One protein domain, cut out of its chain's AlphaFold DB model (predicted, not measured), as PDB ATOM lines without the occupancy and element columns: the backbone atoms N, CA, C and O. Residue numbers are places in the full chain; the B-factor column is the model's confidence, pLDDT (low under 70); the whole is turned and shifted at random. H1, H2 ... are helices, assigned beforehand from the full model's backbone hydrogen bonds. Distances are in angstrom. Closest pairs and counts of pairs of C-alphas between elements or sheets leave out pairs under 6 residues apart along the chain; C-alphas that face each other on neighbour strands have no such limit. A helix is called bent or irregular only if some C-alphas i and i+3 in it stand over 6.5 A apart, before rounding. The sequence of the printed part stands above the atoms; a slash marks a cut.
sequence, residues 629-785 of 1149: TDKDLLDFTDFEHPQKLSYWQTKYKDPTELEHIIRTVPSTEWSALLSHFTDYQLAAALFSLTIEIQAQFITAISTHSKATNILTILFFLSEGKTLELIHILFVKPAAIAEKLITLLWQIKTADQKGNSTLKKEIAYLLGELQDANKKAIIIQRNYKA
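AT A GLANCE: This is residues 629 to 785 of the 1149 residues of an uncharacterized protein of Parashewanella spongiae (UniProt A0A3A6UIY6). Short helices are stacked in two columns, H3, H5, H7 and H9 in one and H2, H4, H6 and H8 in the other, with H1 at one end of the stack and H9 and the beginning of H10 at the other. H10 is long, and its residues 774 to 785 stick out of the body as an arm. The printed part has 157 residues with ten named helices, H1 to H10 in order, and no named strand: all helix. It is compact, with a radius of gyration of the C-alphas of 16.3 A, and spans 47 by 45 by 25 A, only just flat.

IN THESE COORDINATES: H1, residues 630 to 636, begins at C-alpha 630 (28.406, 54.543, 7.352). H2 holds residues 642 to 651, H3 655 to 664 and H4 667 to 676. H4 is irregular: C-alphas 668 and 671 are 7.4 A apart. H5, residues 679 to 688, is followed by H6, 691 to 700, H7, 707 to 717, and H8, 719 to 729. H9, residues 734 to 749, is 23.3 A long; H10, residues 755 to 785, is 44.6 A long and ends at C-alpha 785 (29.287, 34.964, -23.345).

HOW THE PARTS SIT: Distances here are between closest C-alphas. H1 is close to H3 but not clearly touching, with Lys 631 and Thr 664 at 7.6 A. H2 touches H4, about perpendicular at 83 degrees, with Ser 646 and His 676 at 6.6 A. H3 touches H5 at 77 degrees, about perpendicular, with Pro 655 and Ala 685 at 4.7 A. H4 touches H6 with Ser 667 and Ala 700 at 6.7 A. H6 touches H8 at a steep tilt of 59 degrees, with Ile 691 and Leu 725 at 6.0 A. H7 is the hub, touching four helices: H5, with Ala 683 and Ile 710 at 5.2 A, H8, H9 and H10. H8 and H9 form a hairpin, with Ile 726 and Ala 737 at 6.1 A. H9 and H10 form another at a shallow tilt of 29 degrees, with Ile 747 and Asn 755 at 5.7 A; H10 touches H9 with residues 755 to 765 alone. Every O i to N i+4 pair is within hydrogen-bond range in H1, H2, H6, H7, H8, H9 and H10; in H3 and H5 it is 5 of 6, and in H4 0 of 6, with 5 of 7 O i to N i+3 pairs.

THE WHOLE: The C-alphas farthest apart, of Asp 751 and Ala 785, are 51.2 A apart. The printed part has no cut and no long link. Mean pLDDT of the printed part is 80.2; residues 653, 732 to 733, 751 to 754 and 769 to 785 are under 70.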
ATOM      1  N   THR A 629      31.075  58.604   6.770       81.69
ATOM      2  CA  THR A 629      29.687  58.156   6.966       81.69
ATOM      3  C   THR A 629      29.593  56.636   6.833       81.69
ATOM      4  O   THR A 629      30.421  56.023   6.167       81.69
ATOM      5  N   ASP A 630      28.561  56.008   7.390       74.06
ATOM      6  CA  ASP A 630      28.406  54.543   7.352       74.06
ATOM      7  C   ASP A 630      28.378  53.981   5.923       74.06
ATOM      8  O   ASP A 630      28.954  52.930   5.644       74.06
ATOM      9  N   LYS A 631      27.783  54.733   4.992       73.44
ATOM     10  CA  LYS A 631      27.769  54.396   3.568       73.44
ATOM     11  C   LYS A 631      29.160  54.506   2.935       73.44
ATOM     12  O   LYS A 631      29.564  53.621   2.192       73.44
ATOM     13  N   ASP A 632      29.901  55.573   3.214       79.31
ATOM     14  CA  ASP A 632      31.236  55.765   2.633       79.31
ATOM     15  C   ASP A 632      32.289  54.860   3.273       79.31
ATOM     16  O   ASP A 632      33.206  54.391   2.598       79.31
ATOM     17  N   LEU A 633      32.129  54.571   4.563       82.31
ATOM     18  CA  LEU A 633      32.917  53.592   5.287       82.31
ATOM     19  C   LEU A 633      32.716  52.209   4.676       82.31
ATOM     20  O   LEU A 633      33.694  51.488   4.500       82.31
ATOM     21  N   LEU A 634      31.483  51.844   4.310       76.06
ATOM     22  CA  LEU A 634      31.198  50.589   3.617       76.06
ATOM     23  C   LEU A 634      31.953  50.513   2.287       76.06
ATOM     24  O   LEU A 634      32.652  49.535   2.023       76.06
ATOM     25  N   ASP A 635      31.870  51.574   1.487       78.94
ATOM     26  CA  ASP A 635      32.544  51.657   0.192       78.94
ATOM     27  C   ASP A 635      34.080  51.641   0.319       78.94
ATOM     28  O   ASP A 635      34.786  51.269  -0.622       78.94
ATOM     29  N   PHE A 636      34.607  52.044   1.477       84.62
ATOM     30  CA  PHE A 636      36.035  52.082   1.791       84.62
ATOM     31  C   PHE A 636      36.535  50.858   2.573       84.62
ATOM     32  O   PHE A 636      37.744  50.677   2.747       84.62
ATOM     33  N   THR A 637      35.646  50.000   3.069       83.00
ATOM     34  CA  THR A 637      36.044  48.832   3.857       83.00
ATOM     35  C   THR A 637      36.414  47.687   2.932       83.00
ATOM     36  O   THR A 637      35.649  47.289   2.056       83.00
ATOM     37  N   ASP A 638      37.604  47.140   3.159       79.44
ATOM     38  CA  ASP A 638      37.970  45.839   2.625       79.44
ATOM     39  C   ASP A 638      37.533  44.764   3.624       79.44
ATOM     40  O   ASP A 638      38.145  44.604   4.685       79.44
ATOM     41  N   PHE A 639      36.444  44.071   3.293       74.88
ATOM     42  CA  PHE A 639      35.854  43.026   4.126       74.88
ATOM     43  C   PHE A 639      36.736  41.773   4.228       74.88
ATOM     44  O   PHE A 639      36.526  40.963   5.125       74.88
ATOM     45  N   GLU A 640      37.765  41.634   3.387       73.56
ATOM     46  CA  GLU A 640      38.737  40.541   3.495       73.56
ATOM     47  C   GLU A 640      39.825  40.823   4.545       73.56
ATOM     48  O   GLU A 640      40.530  39.905   4.968       73.56
ATOM     49  N   HIS A 641      39.963  42.071   5.013       79.81
ATOM     50  CA  HIS A 641      40.998  42.457   5.971       79.81
ATOM     51  C   HIS A 641      40.494  42.362   7.431       79.81
ATOM     52  O   HIS A 641      39.749  43.242   7.884       79.81
ATOM     53  N   PRO A 642      40.967  41.395   8.249       76.38
ATOM     54  CA  PRO A 642      40.344  41.060   9.539       76.38
ATOM     55  C   PRO A 642      40.268  42.221  10.537       76.38
ATOM     56  O   PRO A 642      39.300  42.355  11.279       76.38
ATOM     57  N   GLN A 643      41.289  43.083  10.553       80.44
ATOM     58  CA  GLN A 643      41.355  44.232  11.464       80.44
ATOM     59  C   GLN A 643      40.319  45.314  11.111       80.44
ATOM     60  O   GLN A 643      39.697  45.885  12.004       80.44
ATOM     61  N   LYS A 644      40.070  45.554   9.815       85.31
ATOM     62  CA  LYS A 644      39.085  46.538   9.336       85.31
ATOM     63  C   LYS A 644      37.666  46.064   9.617       85.31
ATOM     64  O   LYS A 644      36.816  46.842  10.035       85.31
ATOM     65  N   LEU A 645      37.428  44.764   9.475       74.50
ATOM     66  CA  LEU A 645      36.142  44.162   9.800       74.50
ATOM     67  C   LEU A 645      35.909  44.057  11.319       74.50
ATOM     68  O   LEU A 645      34.794  44.259  11.793       74.50
ATOM     69  N   SER A 646      36.970  43.866  12.109       76.44
ATOM     70  CA  SER A 646      36.900  43.984  13.571       76.44
ATOM     71  C   SER A 646      36.506  45.393  14.027       76.44
ATOM     72  O   SER A 646      35.842  45.519  15.054       76.44
ATOM     73  N   TYR A 647      36.869  46.445  13.285       83.56
ATOM     74  CA  TYR A 647      36.412  47.805  13.582       83.56
ATOM     75  C   TYR A 647      34.887  47.930  13.438       83.56
ATOM     76  O   TYR A 647      34.232  48.453  14.342       83.56
ATOM     77  N   TRP A 648      34.302  47.351  12.385       75.81
ATOM     78  CA  TRP A 648      32.844  47.256  12.237       75.81
ATOM     79  C   TRP A 648      32.194  46.503  13.396       75.81
ATOM     80  O   TRP A 648      31.209  46.975  13.952       75.81
ATOM     81  N   GLN A 649      32.785  45.387  13.825       70.88
ATOM     82  CA  GLN A 649      32.304  44.626  14.981       70.88
ATOM     83  C   GLN A 649      32.362  45.434  16.292       70.88
ATOM     84  O   GLN A 649      31.530  45.251  17.179       70.88
ATOM     85  N   THR A 650      33.347  46.327  16.446       77.25
ATOM     86  CA  THR A 650      33.425  47.214  17.615       77.25
ATOM     87  C   THR A 650      32.468  48.401  17.537       77.25
ATOM     88  O   THR A 650      31.967  48.804  18.587       77.25
ATOM     89  N   LYS A 651      32.218  48.928  16.329       75.56
ATOM     90  CA  LYS A 651      31.358  50.092  16.070       75.56
ATOM     91  C   LYS A 651      29.869  49.730  16.122       75.56
ATOM     92  O   LYS A 651      29.095  50.543  16.604       75.56
ATOM     93  N   TYR A 652      29.504  48.515  15.704       71.19
ATOM     94  CA  TYR A 652      28.117  48.051  15.626       71.19
ATOM     95  C   TYR A 652      27.945  46.720  16.357       71.19
ATOM     96  O   TYR A 652      28.361  45.662  15.873       71.19
ATOM     97  N   LYS A 653      27.368  46.775  17.560       66.75
ATOM     98  CA  LYS A 653      27.236  45.609  18.455       66.75
ATOM     99  C   LYS A 653      25.796  45.128  18.593       66.75
ATOM    100  O   LYS A 653      25.600  43.970  18.975       66.75
ATOM    101  N   ASP A 654      24.820  45.983  18.296       74.00
ATOM    102  CA  ASP A 654      23.396  45.677  18.425       74.00
ATOM    103  C   ASP A 654      22.872  44.945  17.169       74.00
ATOM    104  O   ASP A 654      23.206  45.341  16.045       74.00
ATOM    105  N   PRO A 655      22.047  43.888  17.307       71.94
ATOM    106  CA  PRO A 655      21.296  43.301  16.197       71.94
ATOM    107  C   PRO A 655      20.639  44.304  15.231       71.94
ATOM    108  O   PRO A 655      20.669  44.057  14.026       71.94
ATOM    109  N   THR A 656      20.102  45.439  15.704       71.69
ATOM    110  CA  THR A 656      19.493  46.457  14.818       71.69
ATOM    111  C   THR A 656      20.510  47.180  13.936       71.69
ATOM    112  O   THR A 656      20.187  47.636  12.841       71.69
ATOM    113  N   GLU A 657      21.757  47.286  14.386       78.00
ATOM    114  CA  GLU A 657      22.848  47.888  13.617       78.00
ATOM    115  C   GLU A 657      23.433  46.880  12.619       78.00
ATOM    116  O   GLU A 657      23.732  47.221  11.476       78.00
ATOM    117  N   LEU A 658      23.526  45.607  13.015       81.12
ATOM    118  CA  LEU A 658      23.943  44.523  12.123       81.12
ATOM    119  C   LEU A 658      22.930  44.288  10.994       81.12
ATOM    120  O   LEU A 658      23.318  43.962   9.873       81.12
ATOM    121  N   GLU A 659      21.645  44.515  11.261       83.62
ATOM    122  CA  GLU A 659      20.605  44.554  10.235       83.62
ATOM    123  C   GLU A 659      20.936  45.578   9.141       83.62
ATOM    124  O   GLU A 659      20.855  45.265   7.949       83.62
ATOM    125  N   HIS A 660      21.336  46.790   9.542       80.50
ATOM    126  CA  HIS A 660      21.745  47.831   8.607       80.50
ATOM    127  C   HIS A 660      22.922  47.346   7.758       80.50
ATOM    128  O   HIS A 660      22.826  47.367   6.535       80.50
ATOM    129  N   ILE A 661      23.961  46.786   8.388       80.31
ATOM    130  CA  ILE A 661      25.134  46.231   7.695       80.31
ATOM    131  C   ILE A 661      24.729  45.178   6.655       80.31
ATOM    132  O   ILE A 661      25.170  45.261   5.512       80.31
ATOM    133  N   ILE A 662      23.871  44.211   7.003       86.88
ATOM    134  CA  ILE A 662      23.433  43.163   6.064       86.88
ATOM    135  C   ILE A 662      22.692  43.769   4.861       86.88
ATOM    136  O   ILE A 662      22.885  43.308   3.737       86.88
ATOM    137  N   ARG A 663      21.884  44.820   5.068       82.75
ATOM    138  CA  ARG A 663      21.176  45.521   3.982       82.75
ATOM    139  C   ARG A 663      22.106  46.336   3.086       82.75
ATOM    140  O   ARG A 663      21.778  46.528   1.916       82.75
ATOM    141  N   THR A 664      23.208  46.863   3.619       76.12
ATOM    142  CA  THR A 664      24.112  47.734   2.855       76.12
ATOM    143  C   THR A 664      25.239  46.958   2.169       76.12
ATOM    144  O   THR A 664      25.595  47.296   1.041       76.12
ATOM    145  N   VAL A 665      25.786  45.914   2.804       78.19
ATOM    146  CA  VAL A 665      26.861  45.076   2.241       78.19
ATOM    147  C   VAL A 665      26.337  44.295   1.025       78.19
ATOM    148  O   VAL A 665      25.314  43.614   1.140       78.19
ATOM    149  N   PRO A 666      27.027  44.325  -0.133       78.12
ATOM    150  CA  PRO A 666      26.668  43.499  -1.283       78.12
ATOM    151  C   PRO A 666      26.645  42.009  -0.930       78.12
ATOM    152  O   PRO A 666      27.534  41.518  -0.235       78.12
ATOM    153  N   SER A 667      25.690  41.254  -1.479       80.25
ATOM    154  CA  SER A 667      25.515  39.830  -1.149       80.25
ATOM    155  C   SER A 667      26.743  38.954  -1.418       80.25
ATOM    156  O   SER A 667      26.926  37.924  -0.772       80.25
ATOM    157  N   THR A 668      27.625  39.383  -2.325       76.50
ATOM    158  CA  THR A 668      28.910  38.736  -2.620       76.50
ATOM    159  C   THR A 668      29.915  38.793  -1.466       76.50
ATOM    160  O   THR A 668      30.856  38.010  -1.464       76.50
ATOM    161  N   GLU A 669      29.734  39.696  -0.499       79.69
ATOM    162  CA  GLU A 669      30.668  39.934   0.614       79.69
ATOM    163  C   GLU A 669      30.121  39.460   1.972       79.69
ATOM    164  O   GLU A 669      30.809  39.537   2.988       79.69
ATOM    165  N   TRP A 670      28.909  38.897   2.020       87.56
ATOM    166  CA  TRP A 670      28.302  38.415   3.267       87.56
ATOM    167  C   TRP A 670      29.058  37.261   3.933       87.56
ATOM    168  O   TRP A 670      28.970  37.097   5.150       87.56
ATOM    169  N   SER A 671      29.839  36.484   3.178       84.00
ATOM    170  CA  SER A 671      30.695  35.434   3.741       84.00
ATOM    171  C   SER A 671      31.746  35.993   4.703       84.00
ATOM    172  O   SER A 671      32.037  35.355   5.713       84.00
ATOM    173  N   ALA A 672      32.251  37.204   4.451       80.44
ATOM    174  CA  ALA A 672      33.198  37.871   5.334       80.44
ATOM    175  C   ALA A 672      32.569  38.214   6.691       80.44
ATOM    176  O   ALA A 672      33.226  38.129   7.721       80.44
ATOM    177  N   LEU A 673      31.264  38.509   6.748       83.69
ATOM    178  CA  LEU A 673      30.578  38.786   8.018       83.69
ATOM    179  C   LEU A 673      30.611  37.574   8.968       83.69
ATOM    180  O   LEU A 673      30.612  37.730  10.192       83.69
ATOM    181  N   LEU A 674      30.702  36.359   8.421       84.31
ATOM    182  CA  LEU A 674      30.704  35.115   9.188       84.31
ATOM    183  C   LEU A 674      31.970  34.931  10.022       84.31
ATOM    184  O   LEU A 674      31.901  34.274  11.057       84.31
ATOM    185  N   SER A 675      33.119  35.484   9.630       79.19
ATOM    186  CA  SER A 675      34.344  35.368  10.433       79.19
ATOM    187  C   SER A 675      34.360  36.304  11.643       79.19
ATOM    188  O   SER A 675      35.146  36.074  12.560       79.19
ATOM    189  N   HIS A 676      33.472  37.303  11.694       78.12
ATOM    190  CA  HIS A 676      33.543  38.378  12.690       78.12
ATOM    191  C   HIS A 676      32.327  38.470  13.603       78.12
ATOM    192  O   HIS A 676      32.476  38.795  14.778       78.12
ATOM    193  N   PHE A 677      31.135  38.116  13.129       85.69
ATOM    194  CA  PHE A 677      29.948  38.082  13.978       85.69
ATOM    195  C   PHE A 677      29.665  36.663  14.487       85.69
ATOM    196  O   PHE A 677      29.981  35.650  13.846       85.69
ATOM    197  N   THR A 678      29.092  36.576  15.688       89.25
ATOM    198  CA  THR A 678      28.645  35.287  16.231       89.25
ATOM    199  C   THR A 678      27.414  34.791  15.474       89.25
ATOM    200  O   THR A 678      26.611  35.585  14.982       89.25
ATOM    201  N   ASP A 679      27.239  33.469  15.412       92.19
ATOM    202  CA  ASP A 679      26.106  32.833  14.727       92.19
ATOM    203  C   ASP A 679      24.762  33.360  15.269       92.19
ATOM    204  O   ASP A 679      23.817  33.557  14.510       92.19
ATOM    205  N   TYR A 680      24.706  33.659  16.573       91.31
ATOM    206  CA  TYR A 680      23.535  34.236  17.230       91.31
ATOM    207  C   TYR A 680      23.271  35.688  16.818       91.31
ATOM    208  O   TYR A 680      22.131  36.021  16.516       91.31
ATOM    209  N   GLN A 681      24.296  36.549  16.767       89.31
ATOM    210  CA  GLN A 681      24.129  37.942  16.332       89.31
ATOM    211  C   GLN A 681      23.603  38.016  14.897       89.31
ATOM    212  O   GLN A 681      22.657  38.752  14.627       89.31
ATOM    213  N   LEU A 682      24.173  37.211  13.996       91.81
ATOM    214  CA  LEU A 682      23.733  37.144  12.604       91.81
ATOM    215  C   LEU A 682      22.311  36.595  12.485       91.81
ATOM    216  O   LEU A 682      21.504  37.173  11.767       91.81
ATOM    217  N   ALA A 683      21.974  35.526  13.210       93.25
ATOM    218  CA  ALA A 683      20.618  34.982  13.203       93.25
ATOM    219  C   ALA A 683      19.587  35.968  13.783       93.25
ATOM    220  O   ALA A 683      18.503  36.109  13.227       93.25
ATOM    221  N   ALA A 684      19.926  36.690  14.856       90.56
ATOM    222  CA  ALA A 684      19.056  37.703  15.450       90.56
ATOM    223  C   ALA A 684      18.809  38.886  14.498       90.56
ATOM    224  O   ALA A 684      17.669  39.324  14.366       90.56
ATOM    225  N   ALA A 685      19.846  39.359  13.797       91.25
ATOM    226  CA  ALA A 685      19.717  40.408  12.784       91.25
ATOM    227  C   ALA A 685      18.948  39.929  11.539       91.25
ATOM    228  O   ALA A 685      18.132  40.655  10.984       91.25
ATOM    229  N   LEU A 686      19.155  38.684  11.101       92.94
ATOM    230  CA  LEU A 686      18.389  38.098   9.998       92.94
ATOM    231  C   LEU A 686      16.910  37.933  10.349       92.94
ATOM    232  O   LEU A 686      16.058  38.133   9.490       92.94
ATOM    233  N   PHE A 687      16.590  37.615  11.603       93.19
ATOM    234  CA  PHE A 687      15.216  37.408  12.055       93.19
ATOM    235  C   PHE A 687      14.324  38.664  11.931       93.19
ATOM    236  O   PHE A 687      13.108  38.534  11.719       93.19
ATOM    237  N   SER A 688      14.908  39.868  12.027       88.19
ATOM    238  CA  SER A 688      14.200  41.142  11.821       88.19
ATOM    239  C   SER A 688      14.054  41.541  10.345       88.19
ATOM    240  O   SER A 688      13.208  42.377  10.025       88.19
ATOM    241  N   LEU A 689      14.809  40.915   9.433       92.38
ATOM    242  CA  LEU A 689      14.776  41.180   7.989       92.38
ATOM    243  C   LEU A 689      13.637  40.443   7.270       92.38
ATOM    244  O   LEU A 689      13.040  39.504   7.804       92.38
ATOM    245  N   THR A 690      13.337  40.860   6.034       93.25
ATOM    246  CA  THR A 690      12.339  40.175   5.195       93.25
ATOM    247  C   THR A 690      12.830  38.794   4.767       93.25
ATOM    248  O   THR A 690      14.036  38.533   4.709       93.25
ATOM    249  N   ILE A 691      11.890  37.904   4.451       91.44
ATOM    250  CA  ILE A 691      12.190  36.509   4.130       91.44
ATOM    251  C   ILE A 691      13.064  36.375   2.874       91.44
ATOM    252  O   ILE A 691      13.906  35.484   2.791       91.44
ATOM    253  N   GLU A 692      12.947  37.310   1.929       88.56
ATOM    254  CA  GLU A 692      13.748  37.359   0.707       88.56
ATOM    255  C   GLU A 692      15.215  37.661   1.011       88.56
ATOM    256  O   GLU A 692      16.102  37.021   0.448       88.56
ATOM    257  N   ILE A 693      15.486  38.603   1.921       89.31
ATOM    258  CA  ILE A 693      16.857  38.937   2.331       89.31
ATOM    259  C   ILE A 693      17.454  37.769   3.117       89.31
ATOM    260  O   ILE A 693      18.603  37.398   2.882       89.31
ATOM    261  N   GLN A 694      16.666  37.131   3.988       93.31
ATOM    262  CA  GLN A 694      17.086  35.913   4.684       93.31
ATOM    263  C   GLN A 694      17.443  34.793   3.692       93.31
ATOM    264  O   GLN A 694      18.498  34.171   3.824       93.31
ATOM    265  N   ALA A 695      16.617  34.571   2.664       89.88
ATOM    266  CA  ALA A 695      16.853  33.560   1.633       89.88
ATOM    267  C   ALA A 695      18.117  33.857   0.823       89.88
ATOM    268  O   ALA A 695      18.948  32.967   0.622       89.88
ATOM    269  N   GLN A 696      18.307  35.111   0.408       87.31
ATOM    270  CA  GLN A 696      19.526  35.540  -0.273       87.31
ATOM    271  C   GLN A 696      20.757  35.315   0.611       87.31
ATOM    272  O   GLN A 696      21.763  34.797   0.123       87.31
ATOM    273  N   PHE A 697      20.677  35.660   1.901       92.25
ATOM    274  CA  PHE A 697      21.793  35.525   2.833       92.25
ATOM    275  C   PHE A 697      22.186  34.064   3.022       92.25
ATOM    276  O   PHE A 697      23.333  33.707   2.763       92.25
ATOM    277  N   ILE A 698      21.229  33.199   3.376       91.44
ATOM    278  CA  ILE A 698      21.465  31.760   3.553       91.44
ATOM    279  C   ILE A 698      21.981  31.112   2.262       91.44
ATOM    280  O   ILE A 698      22.889  30.284   2.321       91.44
ATOM    281  N   THR A 699      21.485  31.531   1.094       86.12
ATOM    282  CA  THR A 699      21.989  31.057  -0.205       86.12
ATOM    283  C   THR A 699      23.455  31.441  -0.411       86.12
ATOM    284  O   THR A 699      24.270  30.582  -0.758       86.12
ATOM    285  N   ALA A 700      23.808  32.707  -0.163       83.88
ATOM    286  CA  ALA A 700      25.165  33.224  -0.340       83.88
ATOM    287  C   ALA A 700      26.182  32.553   0.595       83.88
ATOM    288  O   ALA A 700      27.337  32.362   0.215       83.88
ATOM    289  N   ILE A 701      25.754  32.159   1.799       88.31
ATOM    290  CA  ILE A 701      26.627  31.544   2.806       88.31
ATOM    291  C   ILE A 701      26.524  30.019   2.880       88.31
ATOM    292  O   ILE A 701      27.146  29.428   3.756       88.31
ATOM    293  N   SER A 702      25.758  29.377   1.997       85.00
ATOM    294  CA  SER A 702      25.365  27.957   2.076       85.00
ATOM    295  C   SER A 702      26.517  26.957   2.279       85.00
ATOM    296  O   SER A 702      26.312  25.919   2.902       85.00
ATOM    297  N   THR A 703      27.740  27.272   1.835       74.75
ATOM    298  CA  THR A 703      28.945  26.438   2.042       74.75
ATOM    299  C   THR A 703      29.741  26.726   3.299       74.75
ATOM    300  O   THR A 703      30.707  26.027   3.603       74.75
ATOM    301  N   HIS A 704      29.411  27.796   4.005       84.62
ATOM    302  CA  HIS A 704      30.133  28.162   5.202       84.62
ATOM    303  C   HIS A 704      29.679  27.288   6.371       84.62
ATOM    304  O   HIS A 704      28.487  27.067   6.579       84.62
ATOM    305  N   SER A 705      30.623  26.855   7.208       80.44
ATOM    306  CA  SER A 705      30.353  25.984   8.364       80.44
ATOM    307  C   SER A 705      29.323  26.561   9.348       80.44
ATOM    308  O   SER A 705      28.633  25.818  10.044       80.44
ATOM    309  N   LYS A 706      29.190  27.891   9.380       88.94
ATOM    310  CA  LYS A 706      28.220  28.624  10.210       88.94
ATOM    311  C   LYS A 706      26.794  28.658   9.654       88.94
ATOM    312  O   LYS A 706      25.880  28.934  10.424       88.94
ATOM    313  N   ALA A 707      26.566  28.362   8.371       90.31
ATOM    314  CA  ALA A 707      25.235  28.457   7.762       90.31
ATOM    315  C   ALA A 707      24.214  27.548   8.456       90.31
ATOM    316  O   ALA A 707      23.127  27.996   8.818       90.31
ATOM    317  N   THR A 708      24.610  26.308   8.758       90.38
ATOM    318  CA  THR A 708      23.789  25.367   9.528       90.38
ATOM    319  C   THR A 708      23.428  25.913  10.906       90.38
ATOM    320  O   THR A 708      22.284  25.787  11.338       90.38
ATOM    321  N   ASN A 709      24.385  26.518  11.615       91.56
ATOM    322  CA  ASN A 709      24.137  27.068  12.947       91.56
ATOM    323  C   ASN A 709      23.196  28.272  12.889       91.56
ATOM    324  O   ASN A 709      22.270  28.336  13.689       91.56
ATOM    325  N   ILE A 710      23.393  29.181  11.932       94.06
ATOM    326  CA  ILE A 710      22.526  30.348  11.734       94.06
ATOM    327  C   ILE A 710      21.098  29.891  11.419       94.06
ATOM    328  O   ILE A 710      20.164  30.340  12.077       94.06
ATOM    329  N   LEU A 711      20.925  28.942  10.494       92.94
ATOM    330  CA  LEU A 711      19.612  28.388  10.149       92.94
ATOM    331  C   LEU A 711      18.947  27.680  11.341       92.94
ATOM    332  O   LEU A 711      17.754  27.837  11.578       92.94
ATOM    333  N   THR A 712      19.732  26.943  12.130       91.62
ATOM    334  CA  THR A 712      19.257  26.296  13.360       91.62
ATOM    335  C   THR A 712      18.793  27.332  14.391       91.62
ATOM    336  O   THR A 712      17.746  27.163  15.008       91.62
ATOM    337  N   ILE A 713      19.548  28.420  14.583       94.19
ATOM    338  CA  ILE A 713      19.184  29.495  15.517       94.19
ATOM    339  C   ILE A 713      17.942  30.238  15.019       94.19
ATOM    340  O   ILE A 713      17.048  30.491  15.818       94.19
ATOM    341  N   LEU A 714      17.833  30.522  13.717       93.75
ATOM    342  CA  LEU A 714      16.617  31.085  13.118       93.75
ATOM    343  C   LEU A 714      15.396  30.199  13.395       93.75
ATOM    344  O   LEU A 714      14.367  30.710  13.835       93.75
ATOM    345  N   PHE A 715      15.537  28.877  13.251       94.12
ATOM    346  CA  PHE A 715      14.475  27.917  13.564       94.12
ATOM    347  C   PHE A 715      14.055  27.960  15.040       94.12
ATOM    348  O   PHE A 715      12.867  27.878  15.350       94.12
ATOM    349  N   PHE A 716      15.014  28.135  15.956       92.38
ATOM    350  CA  PHE A 716      14.732  28.318  17.383       92.38
ATOM    351  C   PHE A 716      14.090  29.676  17.707       92.38
ATOM    352  O   PHE A 716      13.260  29.741  18.611       92.38
ATOM    353  N   LEU A 717      14.452  30.743  16.987       92.19
ATOM    354  CA  LEU A 717      13.881  32.084  17.161       92.19
ATOM    355  C   LEU A 717      12.449  32.170  16.615       92.19
ATOM    356  O   LEU A 717      11.580  32.773  17.243       92.19
ATOM    357  N   SER A 718      12.188  31.569  15.453       93.12
ATOM    358  CA  SER A 718      10.855  31.476  14.868       93.12
ATOM    359  C   SER A 718      10.756  30.331  13.875       93.12
ATOM    360  O   SER A 718      11.220  30.401  12.735       93.12
ATOM    361  N   GLU A 719      10.056  29.295  14.312       92.00
ATOM    362  CA  GLU A 719       9.757  28.119  13.510       92.00
ATOM    363  C   GLU A 719       8.987  28.493  12.238       92.00
ATOM    364  O   GLU A 719       9.454  28.211  11.141       92.00
ATOM    365  N   GLY A 720       7.871  29.223  12.366       90.75
ATOM    366  CA  GLY A 720       7.012  29.589  11.234       90.75
ATOM    367  C   GLY A 720       7.739  30.366  10.131       90.75
ATOM    368  O   GLY A 720       7.667  29.971   8.969       90.75
ATOM    369  N   LYS A 721       8.505  31.412  10.486       90.12
ATOM    370  CA  LYS A 721       9.298  32.163   9.497       90.12
ATOM    371  C   LYS A 721      10.391  31.298   8.872       90.12
ATOM    372  O   LYS A 721      10.656  31.402   7.684       90.12
ATOM    373  N   THR A 722      11.020  30.416   9.643       90.94
ATOM    374  CA  THR A 722      12.091  29.563   9.110       90.94
ATOM    375  C   THR A 722      11.555  28.484   8.166       90.94
ATOM    376  O   THR A 722      12.219  28.145   7.190       90.94
ATOM    377  N   LEU A 723      10.344  27.969   8.395       91.31
ATOM    378  CA  LEU A 723       9.681  27.066   7.448       91.31
ATOM    379  C   LEU A 723       9.393  27.775   6.114       91.31
ATOM    380  O   LEU A 723       9.696  27.229   5.055       91.31
ATOM    381  N   GLU A 724       8.885  29.010   6.161       90.94
ATOM    382  CA  GLU A 724       8.672  29.846   4.970       90.94
ATOM    383  C   GLU A 724       9.986  30.092   4.204       90.94
ATOM    384  O   GLU A 724      10.048  29.893   2.989       90.94
ATOM    385  N   LEU A 725      11.066  30.412   4.926       91.31
ATOM    386  CA  LEU A 725      12.416  30.561   4.374       91.31
ATOM    387  C   LEU A 725      12.871  29.301   3.625       91.31
ATOM    388  O   LEU A 725      13.378  29.396   2.509       91.31
ATOM    389  N   ILE A 726      12.687  28.117   4.216       90.31
ATOM    390  CA  ILE A 726      13.101  26.842   3.611       90.31
ATOM    391  C   ILE A 726      12.321  26.558   2.325       90.31
ATOM    392  O   ILE A 726      12.913  26.120   1.338       90.31
ATOM    393  N   HIS A 727      11.021  26.855   2.291       86.88
ATOM    394  CA  HIS A 727      10.228  26.707   1.072       86.88
ATOM    395  C   HIS A 727      10.698  27.640  -0.055       86.88
ATOM    396  O   HIS A 727      10.718  27.224  -1.215       86.88
ATOM    397  N   ILE A 728      11.137  28.861   0.271       85.62
ATOM    398  CA  ILE A 728      11.713  29.801  -0.705       85.62
ATOM    399  C   ILE A 728      13.093  29.336  -1.185       85.62
ATOM    400  O   ILE A 728      13.397  29.446  -2.372       85.62
ATOM    401  N   LEU A 729      13.926  28.790  -0.295       83.50
ATOM    402  CA  LEU A 729      15.243  28.261  -0.661       83.50
ATOM    403  C   LEU A 729      15.134  27.061  -1.621       83.50
ATOM    404  O   LEU A 729      15.945  26.930  -2.533       83.50
ATOM    405  N   PHE A 730      14.113  26.214  -1.463       79.75
ATOM    406  CA  PHE A 730      13.981  24.939  -2.176       79.75
ATOM    407  C   PHE A 730      12.686  24.833  -3.002       79.75
ATOM    408  O   PHE A 730      11.968  23.837  -2.921       79.75
ATOM    409  N   VAL A 731      12.408  25.831  -3.856       70.69
ATOM    410  CA  VAL A 731      11.220  25.846  -4.744       70.69
ATOM    411  C   VAL A 731      11.108  24.561  -5.581       70.69
ATOM    412  O   VAL A 731      10.005  24.059  -5.798       70.69
ATOM    413  N   LYS A 732      12.242  23.993  -6.020       61.38
ATOM    414  CA  LYS A 732      12.377  22.623  -6.548       61.38
ATOM    415  C   LYS A 732      13.800  22.116  -6.260       61.38
ATOM    416  O   LYS A 732      14.733  22.843  -6.597       61.38
ATOM    417  N   PRO A 733      14.001  20.898  -5.721       60.41
ATOM    418  CA  PRO A 733      13.008  19.858  -5.434       60.41
ATOM    419  C   PRO A 733      12.448  19.904  -3.995       60.41
ATOM    420  O   PRO A 733      13.199  19.964  -3.024       60.41
ATOM    421  N   ALA A 734      11.119  19.778  -3.865       76.88
ATOM    422  CA  ALA A 734      10.384  19.837  -2.590       76.88
ATOM    423  C   ALA A 734      10.823  18.779  -1.556       76.88
ATOM    424  O   ALA A 734      10.802  19.041  -0.357       76.88
ATOM    425  N   ALA A 735      11.304  17.618  -2.016       82.00
ATOM    426  CA  ALA A 735      11.797  16.547  -1.149       82.00
ATOM    427  C   ALA A 735      12.988  16.981  -0.269       82.00
ATOM    428  O   ALA A 735      13.119  16.528   0.868       82.00
ATOM    429  N   ILE A 736      13.844  17.884  -0.764       82.19
ATOM    430  CA  ILE A 736      14.977  18.403   0.019       82.19
ATOM    431  C   ILE A 736      14.479  19.358   1.111       82.19
ATOM    432  O   ILE A 736      14.973  19.306   2.238       82.19
ATOM    433  N   ALA A 737      13.462  20.173   0.808       85.56
ATOM    434  CA  ALA A 737      12.829  21.068   1.775       85.56
ATOM    435  C   ALA A 737      12.235  20.279   2.954       85.56
ATOM    436  O   ALA A 737      12.530  20.577   4.110       85.56
ATOM    437  N   GLU A 738      11.464  19.225   2.668       87.50
ATOM    438  CA  GLU A 738      10.854  18.359   3.689       87.50
ATOM    439  C   GLU A 738      11.902  17.660   4.562       87.50
ATOM    440  O   GLU A 738      11.775  17.609   5.793       87.50
ATOM    441  N   LYS A 739      12.982  17.167   3.942       90.12
ATOM    442  CA  LYS A 739      14.092  16.543   4.666       90.12
ATOM    443  C   LYS A 739      14.798  17.545   5.583       90.12
ATOM    444  O   LYS A 739      15.058  17.232   6.744       90.12
ATOM    445  N   LEU A 740      15.061  18.761   5.102       89.12
ATOM    446  CA  LEU A 740      15.692  19.821   5.889       89.12
ATOM    447  C   LEU A 740      14.824  20.254   7.080       89.12
ATOM    448  O   LEU A 740      15.335  20.393   8.191       89.12
ATOM    449  N   ILE A 741      13.512  20.402   6.871       91.19
ATOM    450  CA  ILE A 741      12.544  20.686   7.940       91.19
ATOM    451  C   ILE A 741      12.606  19.587   9.007       91.19
ATOM    452  O   ILE A 741      12.743  19.881  10.193       91.19
ATOM    453  N   THR A 742      12.578  18.319   8.589       91.94
ATOM    454  CA  THR A 742      12.647  17.162   9.494       91.94
ATOM    455  C   THR A 742      13.926  17.170  10.339       91.94
ATOM    456  O   THR A 742      13.869  16.957  11.549       91.94
ATOM    457  N   LEU A 743      15.077  17.474   9.734       90.94
ATOM    458  CA  LEU A 743      16.359  17.549  10.443       90.94
ATOM    459  C   LEU A 743      16.399  18.693  11.470       90.94
ATOM    460  O   LEU A 743      16.924  18.511  12.568       90.94
ATOM    461  N   LEU A 744      15.819  19.856  11.156       90.94
ATOM    462  CA  LEU A 744      15.732  20.981  12.098       90.94
ATOM    463  C   LEU A 744      14.847  20.653  13.307       90.94
ATOM    464  O   LEU A 744      15.211  20.968  14.443       90.94
ATOM    465  N   TRP A 745      13.736  19.946  13.087       90.75
ATOM    466  CA  TRP A 745      12.903  19.411  14.165       90.75
ATOM    467  C   TRP A 745      13.658  18.422  15.049       90.75
ATOM    468  O   TRP A 745      13.608  18.533  16.274       90.75
ATOM    469  N   GLN A 746      14.411  17.500  14.446       89.75
ATOM    470  CA  GLN A 746      15.221  16.537  15.188       89.75
ATOM    471  C   GLN A 746      16.277  17.234  16.056       89.75
ATOM    472  O   GLN A 746      16.408  16.885  17.228       89.75
ATOM    473  N   ILE A 747      16.956  18.269  15.540       88.44
ATOM    474  CA  ILE A 747      17.918  19.080  16.312       88.44
ATOM    475  C   ILE A 747      17.249  19.787  17.497       88.44
ATOM    476  O   ILE A 747      17.845  19.884  18.568       88.44
ATOM    477  N   LYS A 748      16.013  20.273  17.330       87.38
ATOM    478  CA  LYS A 748      15.248  20.923  18.406       87.38
ATOM    479  C   LYS A 748      14.913  19.963  19.552       87.38
ATOM    480  O   LYS A 748      14.808  20.408  20.691       87.38
ATOM    481  N   THR A 749      14.772  18.668  19.262       84.31
ATOM    482  CA  THR A 749      14.379  17.633  20.237       84.31
ATOM    483  C   THR A 749      15.523  16.756  20.758       84.31
ATOM    484  O   THR A 749      15.315  16.005  21.707       84.31
ATOM    485  N   ALA A 750      16.710  16.802  20.147       79.31
ATOM    486  CA  ALA A 750      17.810  15.888  20.448       79.31
ATOM    487  C   ALA A 750      18.755  16.395  21.556       79.31
ATOM    488  O   ALA A 750      19.072  17.583  21.648       79.31
ATOM    489  N   ASP A 751      19.290  15.460  22.350       69.19
ATOM    490  CA  ASP A 751      20.370  15.725  23.305       69.19
ATOM    491  C   ASP A 751      21.652  16.200  22.595       69.19
ATOM    492  O   ASP A 751      21.966  15.784  21.475       69.19
ATOM    493  N   GLN A 752      22.459  17.025  23.276       67.75
ATOM    494  CA  GLN A 752      23.622  17.728  22.699       67.75
ATOM    495  C   GLN A 752      24.597  16.841  21.894       67.75
ATOM    496  O   GLN A 752      25.198  17.323  20.933       67.75
ATOM    497  N   LYS A 753      24.753  15.551  22.240       59.34
ATOM    498  CA  LYS A 753      25.624  14.606  21.510       59.34
ATOM    499  C   LYS A 753      25.094  14.227  20.115       59.34
ATOM    500  O   LYS A 753      25.908  14.039  19.212       59.34
ATOM    501  N   GLY A 754      23.775  14.163  19.910       66.31
ATOM    502  CA  GLY A 754      23.148  13.819  18.621       66.31
ATOM    503  C   GLY A 754      23.160  14.958  17.593       66.31
ATOM    504  O   GLY A 754      23.116  14.719  16.386       66.31
ATOM    505  N   ASN A 755      23.317  16.202  18.056       80.12
ATOM    506  CA  ASN A 755      23.240  17.396  17.212       80.12
ATOM    507  C   ASN A 755      24.375  17.509  16.188       80.12
ATOM    508  O   ASN A 755      24.195  18.124  15.139       80.12
ATOM    509  N   SER A 756      25.547  16.928  16.458       79.12
ATOM    510  CA  SER A 756      26.699  17.044  15.553       79.12
ATOM    511  C   SER A 756      26.489  16.325  14.212       79.12
ATOM    512  O   SER A 756      26.843  16.873  13.169       79.12
ATOM    513  N   THR A 757      25.873  15.139  14.222       83.31
ATOM    514  CA  THR A 757      25.578  14.356  13.012       83.31
ATOM    515  C   THR A 757      24.477  15.016  12.187       83.31
ATOM    516  O   THR A 757      24.654  15.227  10.991       83.31
ATOM    517  N   LEU A 758      23.392  15.445  12.841       86.44
ATOM    518  CA  LEU A 758      22.270  16.127  12.187       86.44
ATOM    519  C   LEU A 758      22.710  17.440  11.518       86.44
ATOM    520  O   LEU A 758      22.336  17.726  10.384       86.44
ATOM    521  N   LYS A 759      23.583  18.219  12.175       85.12
ATOM    522  CA  LYS A 759      24.143  19.453  11.600       85.12
ATOM    523  C   LYS A 759      24.998  19.209  10.351       85.12
ATOM    524  O   LYS A 759      24.972  20.029   9.434       85.12
ATOM    525  N   LYS A 760      25.744  18.100  10.293       82.81
ATOM    526  CA  LYS A 760      26.497  17.716   9.084       82.81
ATOM    527  C   LYS A 760      25.560  17.380   7.927       82.81
ATOM    528  O   LYS A 760      25.841  17.765   6.799       82.81
ATOM    529  N   GLU A 761      24.441  16.720   8.211       84.62
ATOM    530  CA  GLU A 761      23.448  16.382   7.189       84.62
ATOM    531  C   GLU A 761      22.732  17.628   6.646       84.62
ATOM    532  O   GLU A 761      22.565  17.763   5.439       84.62
ATOM    533  N   ILE A 762      22.419  18.607   7.504       87.00
ATOM    534  CA  ILE A 762      21.917  19.917   7.057       87.00
ATOM    535  C   ILE A 762      22.943  20.640   6.173       87.00
ATOM    536  O   ILE A 762      22.576  21.181   5.131       87.00
ATOM    537  N   ALA A 763      24.224  20.632   6.558       82.56
ATOM    538  CA  ALA A 763      25.284  21.253   5.761       82.56
ATOM    539  C   ALA A 763      25.399  20.616   4.364       82.56
ATOM    540  O   ALA A 763      25.609  21.323   3.384       82.56
ATOM    541  N   TYR A 764      25.213  19.295   4.269       81.81
ATOM    542  CA  TYR A 764      25.192  18.574   2.998       81.81
ATOM    543  C   TYR A 764      24.037  19.028   2.091       81.81
ATOM    544  O   TYR A 764      24.276  19.379   0.938       81.81
ATOM    545  N   LEU A 765      22.809  19.124   2.619       83.62
ATOM    546  CA  LEU A 765      21.642  19.577   1.843       83.62
ATOM    547  C   LEU A 765      21.774  21.038   1.374       83.62
ATOM    548  O   LEU A 765      21.368  21.376   0.262       83.62
ATOM    549  N   LEU A 766      22.374  21.909   2.192       82.12
ATOM    550  CA  LEU A 766      22.707  23.282   1.788       82.12
ATOM    551  C   LEU A 766      23.809  23.316   0.709       82.12
ATOM    552  O   LEU A 766      23.797  24.198  -0.147       82.12
ATOM    553  N   GLY A 767      24.723  22.340   0.706       72.75
ATOM    554  CA  GLY A 767      25.736  22.152  -0.338       72.75
ATOM    555  C   GLY A 767      25.149  21.758  -1.700       72.75
ATOM    556  O   GLY A 767      25.550  22.321  -2.717       72.75
ATOM    557  N   GLU A 768      24.145  20.876  -1.740       72.25
ATOM    558  CA  GLU A 768      23.456  20.505  -2.992       72.25
ATOM    559  C   GLU A 768      22.754  21.707  -3.656       72.25
ATOM    560  O   GLU A 768      22.756  21.849  -4.883       72.25
ATOM    561  N   LEU A 769      22.222  22.631  -2.847       64.56
ATOM    562  CA  LEU A 769      21.648  23.898  -3.313       64.56
ATOM    563  C   LEU A 769      22.701  24.798  -3.989       64.56
ATOM    564  O   LEU A 769      22.394  25.515  -4.947       64.56
ATOM    565  N   GLN A 770      23.961  24.729  -3.549       64.75
ATOM    566  CA  GLN A 770      25.068  25.450  -4.173       64.75
ATOM    567  C   GLN A 770      25.433  24.876  -5.546       64.75
ATOM    568  O   GLN A 770      25.667  25.647  -6.475       64.75
ATOM    569  N   ASP A 771      25.476  23.554  -5.703       58.94
ATOM    570  CA  ASP A 771      25.824  22.926  -6.982       58.94
ATOM    571  C   ASP A 771      24.761  23.179  -8.053       58.94
ATOM    572  O   ASP A 771      25.098  23.447  -9.212       58.94
ATOM    573  N   ALA A 772      23.483  23.193  -7.670       56.47
ATOM    574  CA  ALA A 772      22.395  23.605  -8.553       56.47
ATOM    575  C   ALA A 772      22.539  25.079  -8.990       56.47
ATOM    576  O   ALA A 772      22.452  25.385 -10.183       56.47
ATOM    577  N   ASN A 773      22.844  25.987  -8.054       54.41
ATOM    578  CA  ASN A 773      23.025  27.414  -8.343       54.41
ATOM    579  C   ASN A 773      24.307  27.717  -9.135       54.41
ATOM    580  O   ASN A 773      24.279  28.529 -10.060       54.41
ATOM    581  N   LYS A 774      25.425  27.039  -8.848       54.94
ATOM    582  CA  LYS A 774      26.666  27.126  -9.634       54.94
ATOM    583  C   LYS A 774      26.428  26.681 -11.071       54.94
ATOM    584  O   LYS A 774      26.822  27.396 -11.990       54.94
ATOM    585  N   LYS A 775      25.739  25.552 -11.281       51.06
ATOM    586  CA  LYS A 775      25.364  25.079 -12.623       51.06
ATOM    587  C   LYS A 775      24.497  26.110 -13.347       51.06
ATOM    588  O   LYS A 775      24.800  26.441 -14.489       51.06
ATOM    589  N   ALA A 776      23.494  26.688 -12.683       48.16
ATOM    590  CA  ALA A 776      22.648  27.728 -13.269       48.16
ATOM    591  C   ALA A 776      23.437  28.998 -13.650       48.16
ATOM    592  O   ALA A 776      23.304  29.481 -14.774       48.16
ATOM    593  N   ILE A 777      24.313  29.499 -12.771       50.03
ATOM    594  CA  ILE A 777      25.155  30.683 -13.024       50.03
ATOM    595  C   ILE A 777      26.157  30.422 -14.155       50.03
ATOM    596  O   ILE A 777      26.344  31.283 -15.014       50.03
ATOM    597  N   ILE A 778      26.785  29.243 -14.195       49.28
ATOM    598  CA  ILE A 778      27.701  28.843 -15.274       49.28
ATOM    599  C   ILE A 778      26.948  28.783 -16.605       49.28
ATOM    600  O   ILE A 778      27.417  29.351 -17.588       49.28
ATOM    601  N   ILE A 779      25.757  28.179 -16.636       45.88
ATOM    602  CA  ILE A 779      24.904  28.135 -17.832       45.88
ATOM    603  C   ILE A 779      24.544  29.552 -18.288       45.88
ATOM    604  O   ILE A 779      24.683  29.867 -19.467       45.88
ATOM    605  N   GLN A 780      24.148  30.436 -17.373       46.81
ATOM    606  CA  GLN A 780      23.753  31.809 -17.697       46.81
ATOM    607  C   GLN A 780      24.940  32.658 -18.179       46.81
ATOM    608  O   GLN A 780      24.814  33.425 -19.136       46.81
ATOM    609  N   ARG A 781      26.117  32.492 -17.559       52.84
ATOM    610  CA  ARG A 781      27.369  33.152 -17.957       52.84
ATOM    611  C   ARG A 781      27.844  32.659 -19.320       52.84
ATOM    612  O   ARG A 781      28.200  33.482 -20.158       52.84
ATOM    613  N   ASN A 782      27.793  31.351 -19.560       48.12
ATOM    614  CA  ASN A 782      28.153  30.745 -20.839       48.12
ATOM    615  C   ASN A 782      27.172  31.153 -21.939       48.12
ATOM    616  O   ASN A 782      27.604  31.493 -23.034       48.12
ATOM    617  N   TYR A 783      25.874  31.211 -21.640       46.81
ATOM    618  CA  TYR A 783      24.858  31.704 -22.564       46.81
ATOM    619  C   TYR A 783      25.087  33.176 -22.924       46.81
ATOM    620  O   TYR A 783      25.076  33.530 -24.099       46.81
ATOM    621  N   LYS A 784      25.374  34.032 -21.934       49.22
ATOM    622  CA  LYS A 784      25.659  35.453 -22.165       49.22
ATOM    623  C   LYS A 784      26.952  35.645 -22.959       49.22
ATOM    624  O   LYS A 784      26.943  36.372 -23.941       49.22
ATOM    625  N   ALA A 785      28.026  34.939 -22.603       50.53
ATOM    626  CA  ALA A 785      29.287  34.964 -23.345       50.53
ATOM    627  C   ALA A 785      29.123  34.446 -24.783       50.53
ATOM    628  O   ALA A 785      29.685  35.018 -25.712       50.53
TER     629      ALA A 785